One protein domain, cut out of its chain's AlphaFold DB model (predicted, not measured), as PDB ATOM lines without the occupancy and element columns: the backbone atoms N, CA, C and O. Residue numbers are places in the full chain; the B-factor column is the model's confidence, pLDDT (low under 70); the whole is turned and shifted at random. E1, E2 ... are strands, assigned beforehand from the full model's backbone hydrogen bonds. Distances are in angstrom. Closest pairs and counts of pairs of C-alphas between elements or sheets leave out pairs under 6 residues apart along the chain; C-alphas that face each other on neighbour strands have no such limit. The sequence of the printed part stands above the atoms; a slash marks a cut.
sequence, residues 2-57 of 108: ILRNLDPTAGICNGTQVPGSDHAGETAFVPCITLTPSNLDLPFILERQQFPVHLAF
ATOM      1  N   ILE A   2      78.634  12.336  80.386       90.19
ATOM      2  CA  ILE A   2      78.765  13.787  80.259       90.19
ATOM      3  C   ILE A   2      80.020  14.124  79.441       90.19
ATOM      4  O   ILE A   2      81.062  13.499  79.614       90.19
ATOM      5  N   LEU A   3      79.920  15.105  78.543       90.31
ATOM      6  CA  LEU A   3      80.981  15.505  77.606       90.31
ATOM      7  C   LEU A   3      81.704  16.803  78.002       90.31
ATOM      8  O   LEU A   3      82.566  17.287  77.266       90.31
ATOM      9  N   ARG A   4      81.308  17.427  79.115       89.56
ATOM     10  CA  ARG A   4      81.820  18.718  79.591       89.56
ATOM     11  C   ARG A   4      81.889  18.746  81.112       89.56
ATOM     12  O   ARG A   4      81.159  18.038  81.788       89.56
ATOM     13  N   ASN A   5      82.741  19.607  81.645       90.69
ATOM     14  CA  ASN A   5      82.733  19.888  83.072       90.69
ATOM     15  C   ASN A   5      81.537  20.791  83.376       90.69
ATOM     16  O   ASN A   5      81.524  21.934  82.927       90.69
ATOM     17  N   LEU A   6      80.531  20.245  84.058       88.88
ATOM     18  CA  LEU A   6      79.331  20.981  84.455       88.88
ATOM     19  C   LEU A   6      79.474  21.474  85.892       88.88
ATOM     20  O   LEU A   6      79.345  22.666  86.143       88.88
ATOM     21  N   ASP A   7      79.816  20.561  86.798       88.31
ATOM     22  CA  ASP A   7      80.094  20.860  88.198       88.31
ATOM     23  C   ASP A   7      81.194  19.919  88.716       88.31
ATOM     24  O   ASP A   7      80.914  18.801  89.160       88.31
ATOM     25  N   PRO A   8      82.472  20.331  88.624       87.31
ATOM     26  CA  PRO A   8      83.589  19.539  89.130       87.31
ATOM     27  C   PRO A   8      83.513  19.272  90.637       87.31
ATOM     28  O   PRO A   8      83.974  18.223  91.080       87.31
ATOM     29  N   THR A   9      82.931  20.191  91.412       87.19
ATOM     30  CA  THR A   9      82.809  20.068  92.870       87.19
ATOM     31  C   THR A   9      81.800  18.985  93.235       87.19
ATOM     32  O   THR A   9      82.040  18.210  94.156       87.19
ATOM     33  N   ALA A  10      80.712  18.881  92.468       84.25
ATOM     34  CA  ALA A  10      79.718  17.819  92.603       84.25
ATOM     35  C   ALA A  10      80.078  16.522  91.849       84.25
ATOM     36  O   ALA A  10      79.267  15.607  91.807       84.25
ATOM     37  N   GLY A  11      81.258  16.418  91.223       85.50
ATOM     38  CA  GLY A  11      81.669  15.216  90.478       85.50
ATOM     39  C   GLY A  11      81.009  15.042  89.098       85.50
ATOM     40  O   GLY A  11      81.183  14.011  88.439       85.50
ATOM     41  N   ILE A  12      80.291  16.056  88.605       87.69
ATOM     42  CA  ILE A  12      79.647  16.062  87.284       87.69
ATOM     43  C   ILE A  12      80.620  16.659  86.262       87.69
ATOM     44  O   ILE A  12      80.536  17.828  85.864       87.69
ATOM     45  N   CYS A  13      81.580  15.840  85.841       88.69
ATOM     46  CA  CYS A  13      82.655  16.225  84.939       88.69
ATOM     47  C   CYS A  13      82.633  15.444  83.616       88.69
ATOM     48  O   CYS A  13      81.804  14.560  83.380       88.69
ATOM     49  N   ASN A  14      83.539  15.799  82.704       89.62
ATOM     50  CA  ASN A  14      83.704  15.068  81.456       89.62
ATOM     51  C   ASN A  14      84.077  13.598  81.734       89.62
ATOM     52  O   ASN A  14      85.051  13.325  82.429       89.62
ATOM     53  N   GLY A  15      83.315  12.662  81.170       86.06
ATOM     54  CA  GLY A  15      83.466  11.226  81.411       86.06
ATOM     55  C   GLY A  15      82.499  10.648  82.451       86.06
ATOM     56  O   GLY A  15      82.345   9.427  82.497       86.06
ATOM     57  N   THR A  16      81.776  11.470  83.228       86.75
ATOM     58  CA  THR A  16      80.799  10.967  84.211       86.75
ATOM     59  C   THR A  16      79.707  10.152  83.512       86.75
ATOM     60  O   THR A  16      79.003  10.649  82.625       86.75
ATOM     61  N   GLN A  17      79.568   8.873  83.874       81.69
ATOM     62  CA  GLN A  17      78.574   7.959  83.308       81.69
ATOM     63  C   GLN A  17      77.246   8.080  84.061       81.69
ATOM     64  O   GLN A  17      77.205   7.974  85.281       81.69
ATOM     65  N   VAL A  18      76.154   8.284  83.321       77.69
ATOM     66  CA  VAL A  18      74.794   8.417  83.860       77.69
ATOM     67  C   VAL A  18      73.876   7.506  83.034       77.69
ATOM     68  O   VAL A  18      73.902   7.648  81.804       77.69
ATOM     69  N   PRO A  19      73.086   6.602  83.651       64.75
ATOM     70  CA  PRO A  19      73.132   6.183  85.059       64.75
ATOM     71  C   PRO A  19      74.313   5.222  85.308       64.75
ATOM     72  O   PRO A  19      74.616   4.403  84.445       64.75
ATOM     73  N   GLY A  20      74.991   5.304  86.459       60.44
ATOM     74  CA  GLY A  20      76.058   4.343  86.805       60.44
ATOM     75  C   GLY A  20      77.259   4.886  87.586       60.44
ATOM     76  O   GLY A  20      78.160   4.119  87.916       60.44
ATOM     77  N   SER A  21      77.300   6.183  87.880       61.62
ATOM     78  CA  SER A  21      78.259   6.772  88.818       61.62
ATOM     79  C   SER A  21      77.803   6.615  90.273       61.62
ATOM     80  O   SER A  21      76.685   6.181  90.547       61.62
ATOM     81  N   ASP A  22      78.642   7.069  91.208       64.94
ATOM     82  CA  ASP A  22      78.337   7.184  92.645       64.94
ATOM     83  C   ASP A  22      77.158   8.159  92.943       64.94
ATOM     84  O   ASP A  22      76.808   8.369  94.095       64.94
ATOM     85  N   HIS A  23      76.515   8.706  91.900       71.00
ATOM     86  CA  HIS A  23      75.384   9.647  91.926       71.00
ATOM     87  C   HIS A  23      74.042   8.966  91.595       71.00
ATOM     88  O   HIS A  23      73.120   9.581  91.054       71.00
ATOM     89  N   ALA A  24      73.933   7.654  91.816       70.75
ATOM     90  CA  ALA A  24      72.700   6.925  91.546       70.75
ATOM     91  C   ALA A  24      71.557   7.453  92.436       70.75
ATOM     92  O   ALA A  24      71.648   7.416  93.657       70.75
ATOM     93  N   GLY A  25      70.473   7.925  91.813       75.06
ATOM     94  CA  GLY A  25      69.326   8.520  92.513       75.06
ATOM     95  C   GLY A  25      69.402  10.040  92.688       75.06
ATOM     96  O   GLY A  25      68.416  10.647  93.099       75.06
ATOM     97  N   GLU A  26      70.519  10.671  92.322       81.19
ATOM     98  CA  GLU A  26      70.648  12.127  92.315       81.19
ATOM     99  C   GLU A  26      70.134  12.712  90.994       81.19
ATOM    100  O   GLU A  26      70.353  12.168  89.910       81.19
ATOM    101  N   THR A  27      69.433  13.844  91.082       82.12
ATOM    102  CA  THR A  27      68.972  14.583  89.902       82.12
ATOM    103  C   THR A  27      69.948  15.709  89.607       82.12
ATOM    104  O   THR A  27      70.206  16.548  90.466       82.12
ATOM    105  N   ALA A  28      70.447  15.757  88.377       82.12
ATOM    106  CA  ALA A  28      71.294  16.838  87.896       82.12
ATOM    107  C   ALA A  28      70.652  17.526  86.691       82.12
ATOM    108  O   ALA A  28      70.129  16.867  85.789       82.12
ATOM    109  N   PHE A  29      70.734  18.856  86.650       86.31
ATOM    110  CA  PHE A  29      70.336  19.631  85.479       86.31
ATOM    111  C   PHE A  29      71.490  19.690  84.480       86.31
ATOM    112  O   PHE A  29      72.589  20.139  84.801       86.31
ATOM    113  N   VAL A  30      71.230  19.252  83.251       89.19
ATOM    114  CA  VAL A  30      72.201  19.319  82.156       89.19
ATOM    115  C   VAL A  30      71.821  20.487  81.241       89.19
ATOM    116  O   VAL A  30      70.789  20.406  80.571       89.19
ATOM    117  N   PRO A  31      72.619  21.569  81.176       91.31
ATOM    118  CA  PRO A  31      72.308  22.699  80.309       91.31
ATOM    119  C   PRO A  31      72.526  22.348  78.832       91.31
ATOM    120  O   PRO A  31      73.415  21.568  78.481       91.31
ATOM    121  N   CYS A  32      71.736  22.964  77.951       94.06
ATOM    122  CA  CYS A  32      72.041  22.997  76.523       94.06
ATOM    123  C   CYS A  32      73.169  24.013  76.291       94.06
ATOM    124  O   CYS A  32      73.093  25.141  76.775       94.06
ATOM    125  N   ILE A  33      74.226  23.612  75.584       91.94
ATOM    126  CA  ILE A  33      75.422  24.429  75.359       91.94
ATOM    127  C   ILE A  33      75.557  24.714  73.865       91.94
ATOM    128  O   ILE A  33      75.464  23.798  73.044       91.94
ATOM    129  N   THR A  34      75.837  25.970  73.518       93.38
ATOM    130  CA  THR A  34      76.227  26.375  72.163       93.38
ATOM    131  C   THR A  34      77.726  26.167  71.968       93.38
ATOM    132  O   THR A  34      78.539  26.619  72.772       93.38
ATOM    133  N   LEU A  35      78.106  25.476  70.897       89.00
ATOM    134  CA  LEU A  35      79.489  25.304  70.475       89.00
ATOM    135  C   LEU A  35      79.726  26.016  69.153       89.00
ATOM    136  O   LEU A  35      79.095  25.675  68.154       89.00
ATOM    137  N   THR A  36      80.701  26.913  69.152       90.12
ATOM    138  CA  THR A  36      81.187  27.588  67.951       90.12
ATOM    139  C   THR A  36      82.630  27.133  67.717       90.12
ATOM    140  O   THR A  36      83.479  27.346  68.587       90.12
ATOM    141  N   PRO A  37      82.933  26.425  66.618       85.69
ATOM    142  CA  PRO A  37      84.289  26.018  66.295       85.69
ATOM    143  C   PRO A  37      85.116  27.255  65.937       85.69
ATOM    144  O   PRO A  37      84.710  28.067  65.113       85.69
ATOM    145  N   SER A  38      86.281  27.393  66.562       78.44
ATOM    146  CA  SER A  38      87.132  28.582  66.447       78.44
ATOM    147  C   SER A  38      87.977  28.631  65.169       78.44
ATOM    148  O   SER A  38      88.428  29.706  64.798       78.44
ATOM    149  N   ASN A  39      88.176  27.494  64.490       71.88
ATOM    150  CA  ASN A  39      89.153  27.342  63.403       71.88
ATOM    151  C   ASN A  39      88.537  26.662  62.173       71.88
ATOM    152  O   ASN A  39      88.948  25.568  61.784       71.88
ATOM    153  N   LEU A  40      87.509  27.270  61.593       78.88
ATOM    154  CA  LEU A  40      86.953  26.820  60.324       78.88
ATOM    155  C   LEU A  40      86.913  28.010  59.367       78.88
ATOM    156  O   LEU A  40      86.228  28.989  59.650       78.88
ATOM    157  N   ASP A  41      87.617  27.898  58.237       85.69
ATOM    158  CA  ASP A  41      87.535  28.831  57.104       85.69
ATOM    159  C   ASP A  41      86.189  28.643  56.383       85.69
ATOM    160  O   ASP A  41      86.106  28.206  55.234       85.69
ATOM    161  N   LEU A  42      85.098  28.885  57.107       86.38
ATOM    162  CA  LEU A  42      83.741  28.811  56.594       86.38
ATOM    163  C   LEU A  42      83.252  30.216  56.243       86.38
ATOM    164  O   LEU A  42      83.524  31.166  56.977       86.38
ATOM    165  N   PRO A  43      82.446  30.362  55.178       91.94
ATOM    166  CA  PRO A  43      81.840  31.644  54.827       91.94
ATOM    167  C   PRO A  43      80.723  32.072  55.803       91.94
ATOM    168  O   PRO A  43      80.030  33.054  55.552       91.94
ATOM    169  N   PHE A  44      80.515  31.332  56.896       87.25
ATOM    170  CA  PHE A  44      79.504  31.578  57.920       87.25
ATOM    171  C   PHE A  44      79.979  31.079  59.291       87.25
ATOM    172  O   PHE A  44      80.860  30.222  59.391       87.25
ATOM    173  N   ILE A  45      79.346  31.579  60.353       88.25
ATOM    174  CA  ILE A  45      79.574  31.114  61.726       88.25
ATOM    175  C   ILE A  45      78.749  29.842  61.950       88.25
ATOM    176  O   ILE A  45      77.521  29.872  61.877       88.25
ATOM    177  N   LEU A  46      79.417  28.719  62.219       90.50
ATOM    178  CA  LEU A  46      78.745  27.471  62.576       90.50
ATOM    179  C   LEU A  46      78.490  27.437  64.085       90.50
ATOM    180  O   LEU A  46      79.425  27.291  64.862       90.50
ATOM    181  N   GLU A  47      77.233  27.491  64.508       92.56
ATOM    182  CA  GLU A  47      76.864  27.274  65.907       92.56
ATOM    183  C   GLU A  47      76.132  25.946  66.071       92.56
ATOM    184  O   GLU A  47      75.212  25.618  65.322       92.56
ATOM    185  N   ARG A  48      76.531  25.164  67.074       92.50
ATOM    186  CA  ARG A  48      75.877  23.904  67.423       92.50
ATOM    187  C   ARG A  48      75.353  23.958  68.847       92.50
ATOM    188  O   ARG A  48      76.136  23.852  69.788       92.50
ATOM    189  N   GLN A  49      74.037  24.031  69.002       94.38
ATOM    190  CA  GLN A  49      73.377  23.839  70.292       94.38
ATOM    191  C   GLN A  49      73.155  22.353  70.560       94.38
ATOM    192  O   GLN A  49      72.571  21.638  69.746       94.38
ATOM    193  N   GLN A  50      73.659  21.867  71.689       94.81
ATOM    194  CA  GLN A  50      73.458  20.486  72.111       94.81
ATOM    195  C   GLN A  50      73.567  20.337  73.626       94.81
ATOM    196  O   GLN A  50      74.320  21.048  74.292       94.81
ATOM    197  N   PHE A  51      72.898  19.321  74.160       93.31
ATOM    198  CA  PHE A  51      73.223  18.826  75.490       93.31
ATOM    199  C   PHE A  51      74.585  18.115  75.451       93.31
ATOM    200  O   PHE A  51      74.834  17.321  74.539       93.31
ATOM    201  N   PRO A  52      75.478  18.348  76.427       92.69
ATOM    202  CA  PRO A  52      76.775  17.685  76.516       92.69
ATOM    203  C   PRO A  52      76.632  16.252  77.051       92.69
ATOM    204  O   PRO A  52      77.276  15.880  78.029       92.69
ATOM    205  N   VAL A  53      75.784  15.440  76.421       90.69
ATOM    206  CA  VAL A  53      75.536  14.042  76.785       90.69
ATOM    207  C   VAL A  53      75.771  13.133  75.589       90.69
ATOM    208  O   VAL A  53      75.471  13.474  74.447       90.69
ATOM    209  N   HIS A  54      76.299  11.947  75.859       89.81
ATOM    210  CA  HIS A  54      76.427  10.878  74.880       89.81
ATOM    211  C   HIS A  54      76.022   9.540  75.487       89.81
ATOM    212  O   HIS A  54      76.289   9.277  76.667       89.81
ATOM    213  N   LEU A  55      75.404   8.685  74.674       88.12
ATOM    214  CA  LEU A  55      75.142   7.301  75.044       88.12
ATOM    215  C   LEU A  55      76.482   6.573  75.203       88.12
ATOM    216  O   LEU A  55      77.334   6.671  74.329       88.12
ATOM    217  N   ALA A  56      76.690   5.874  76.318       85.56
ATOM    218  CA  ALA A  56      78.005   5.322  76.660       85.56
ATOM    219  C   ALA A  56      77.966   3.849  77.082       85.56
ATOM    220  O   ALA A  56      78.808   3.410  77.857       85.56
ATOM    221  N   PHE A  57      77.008   3.076  76.561       85.88
ATOM    222  CA  PHE A  57      76.997   1.620  76.753       85.88
ATOM    223  C   PHE A  57      78.207   0.946  76.098       85.88
ATOM    224  O   PHE A  57      78.779   0.012  76.649       85.88
TER     225      PHE A  57
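AT A GLANCE: This is residues 2 to 57 of the 108 residues of an uncharacterized protein of Gymnopus androsaceus JB14 (UniProt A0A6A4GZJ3). This is an elongated piece with little regular structure: a short two-stranded hairpin, E1 then E2, whose long loop sticks out at one end with residues 39 to 44, while the unnamed stretch of residues 2 to 32 winds loosely towards the other end. The printed part has 56 residues, no named helix and two antiparallel strands, order E1 - E2; the class is all strand, though the named elements hold only 6 residues. It is loose, with a radius of gyration of the C-alphas of 14.2 A, and spans 46 by 25 by 15 A.

IN THESE COORDINATES: Find C-alpha 33 at (75.422, 24.429, 75.359); from there E1, residues 33 to 35, runs 6.4 A. E2, residues 48 to 50, runs 6.3 A to C-alpha 50 at (73.458, 20.486, 72.111).

HOW THE PARTS SIT: E1 and E2 form a hairpin, antiparallel at 152 degrees. Look at C-alphas 34 and 49, which face each other at 4.2 A. N 35 and O 48 are within hydrogen-bond range at 2.8 A.

THE WHOLE: The C-alphas farthest apart, of Gly 25 and Pro 43, are 46.0 A apart. The printed part has no cut. The link from E1 to E2 is long, 12 residues. Look for pLDDT under 70 at residues 19 to 22.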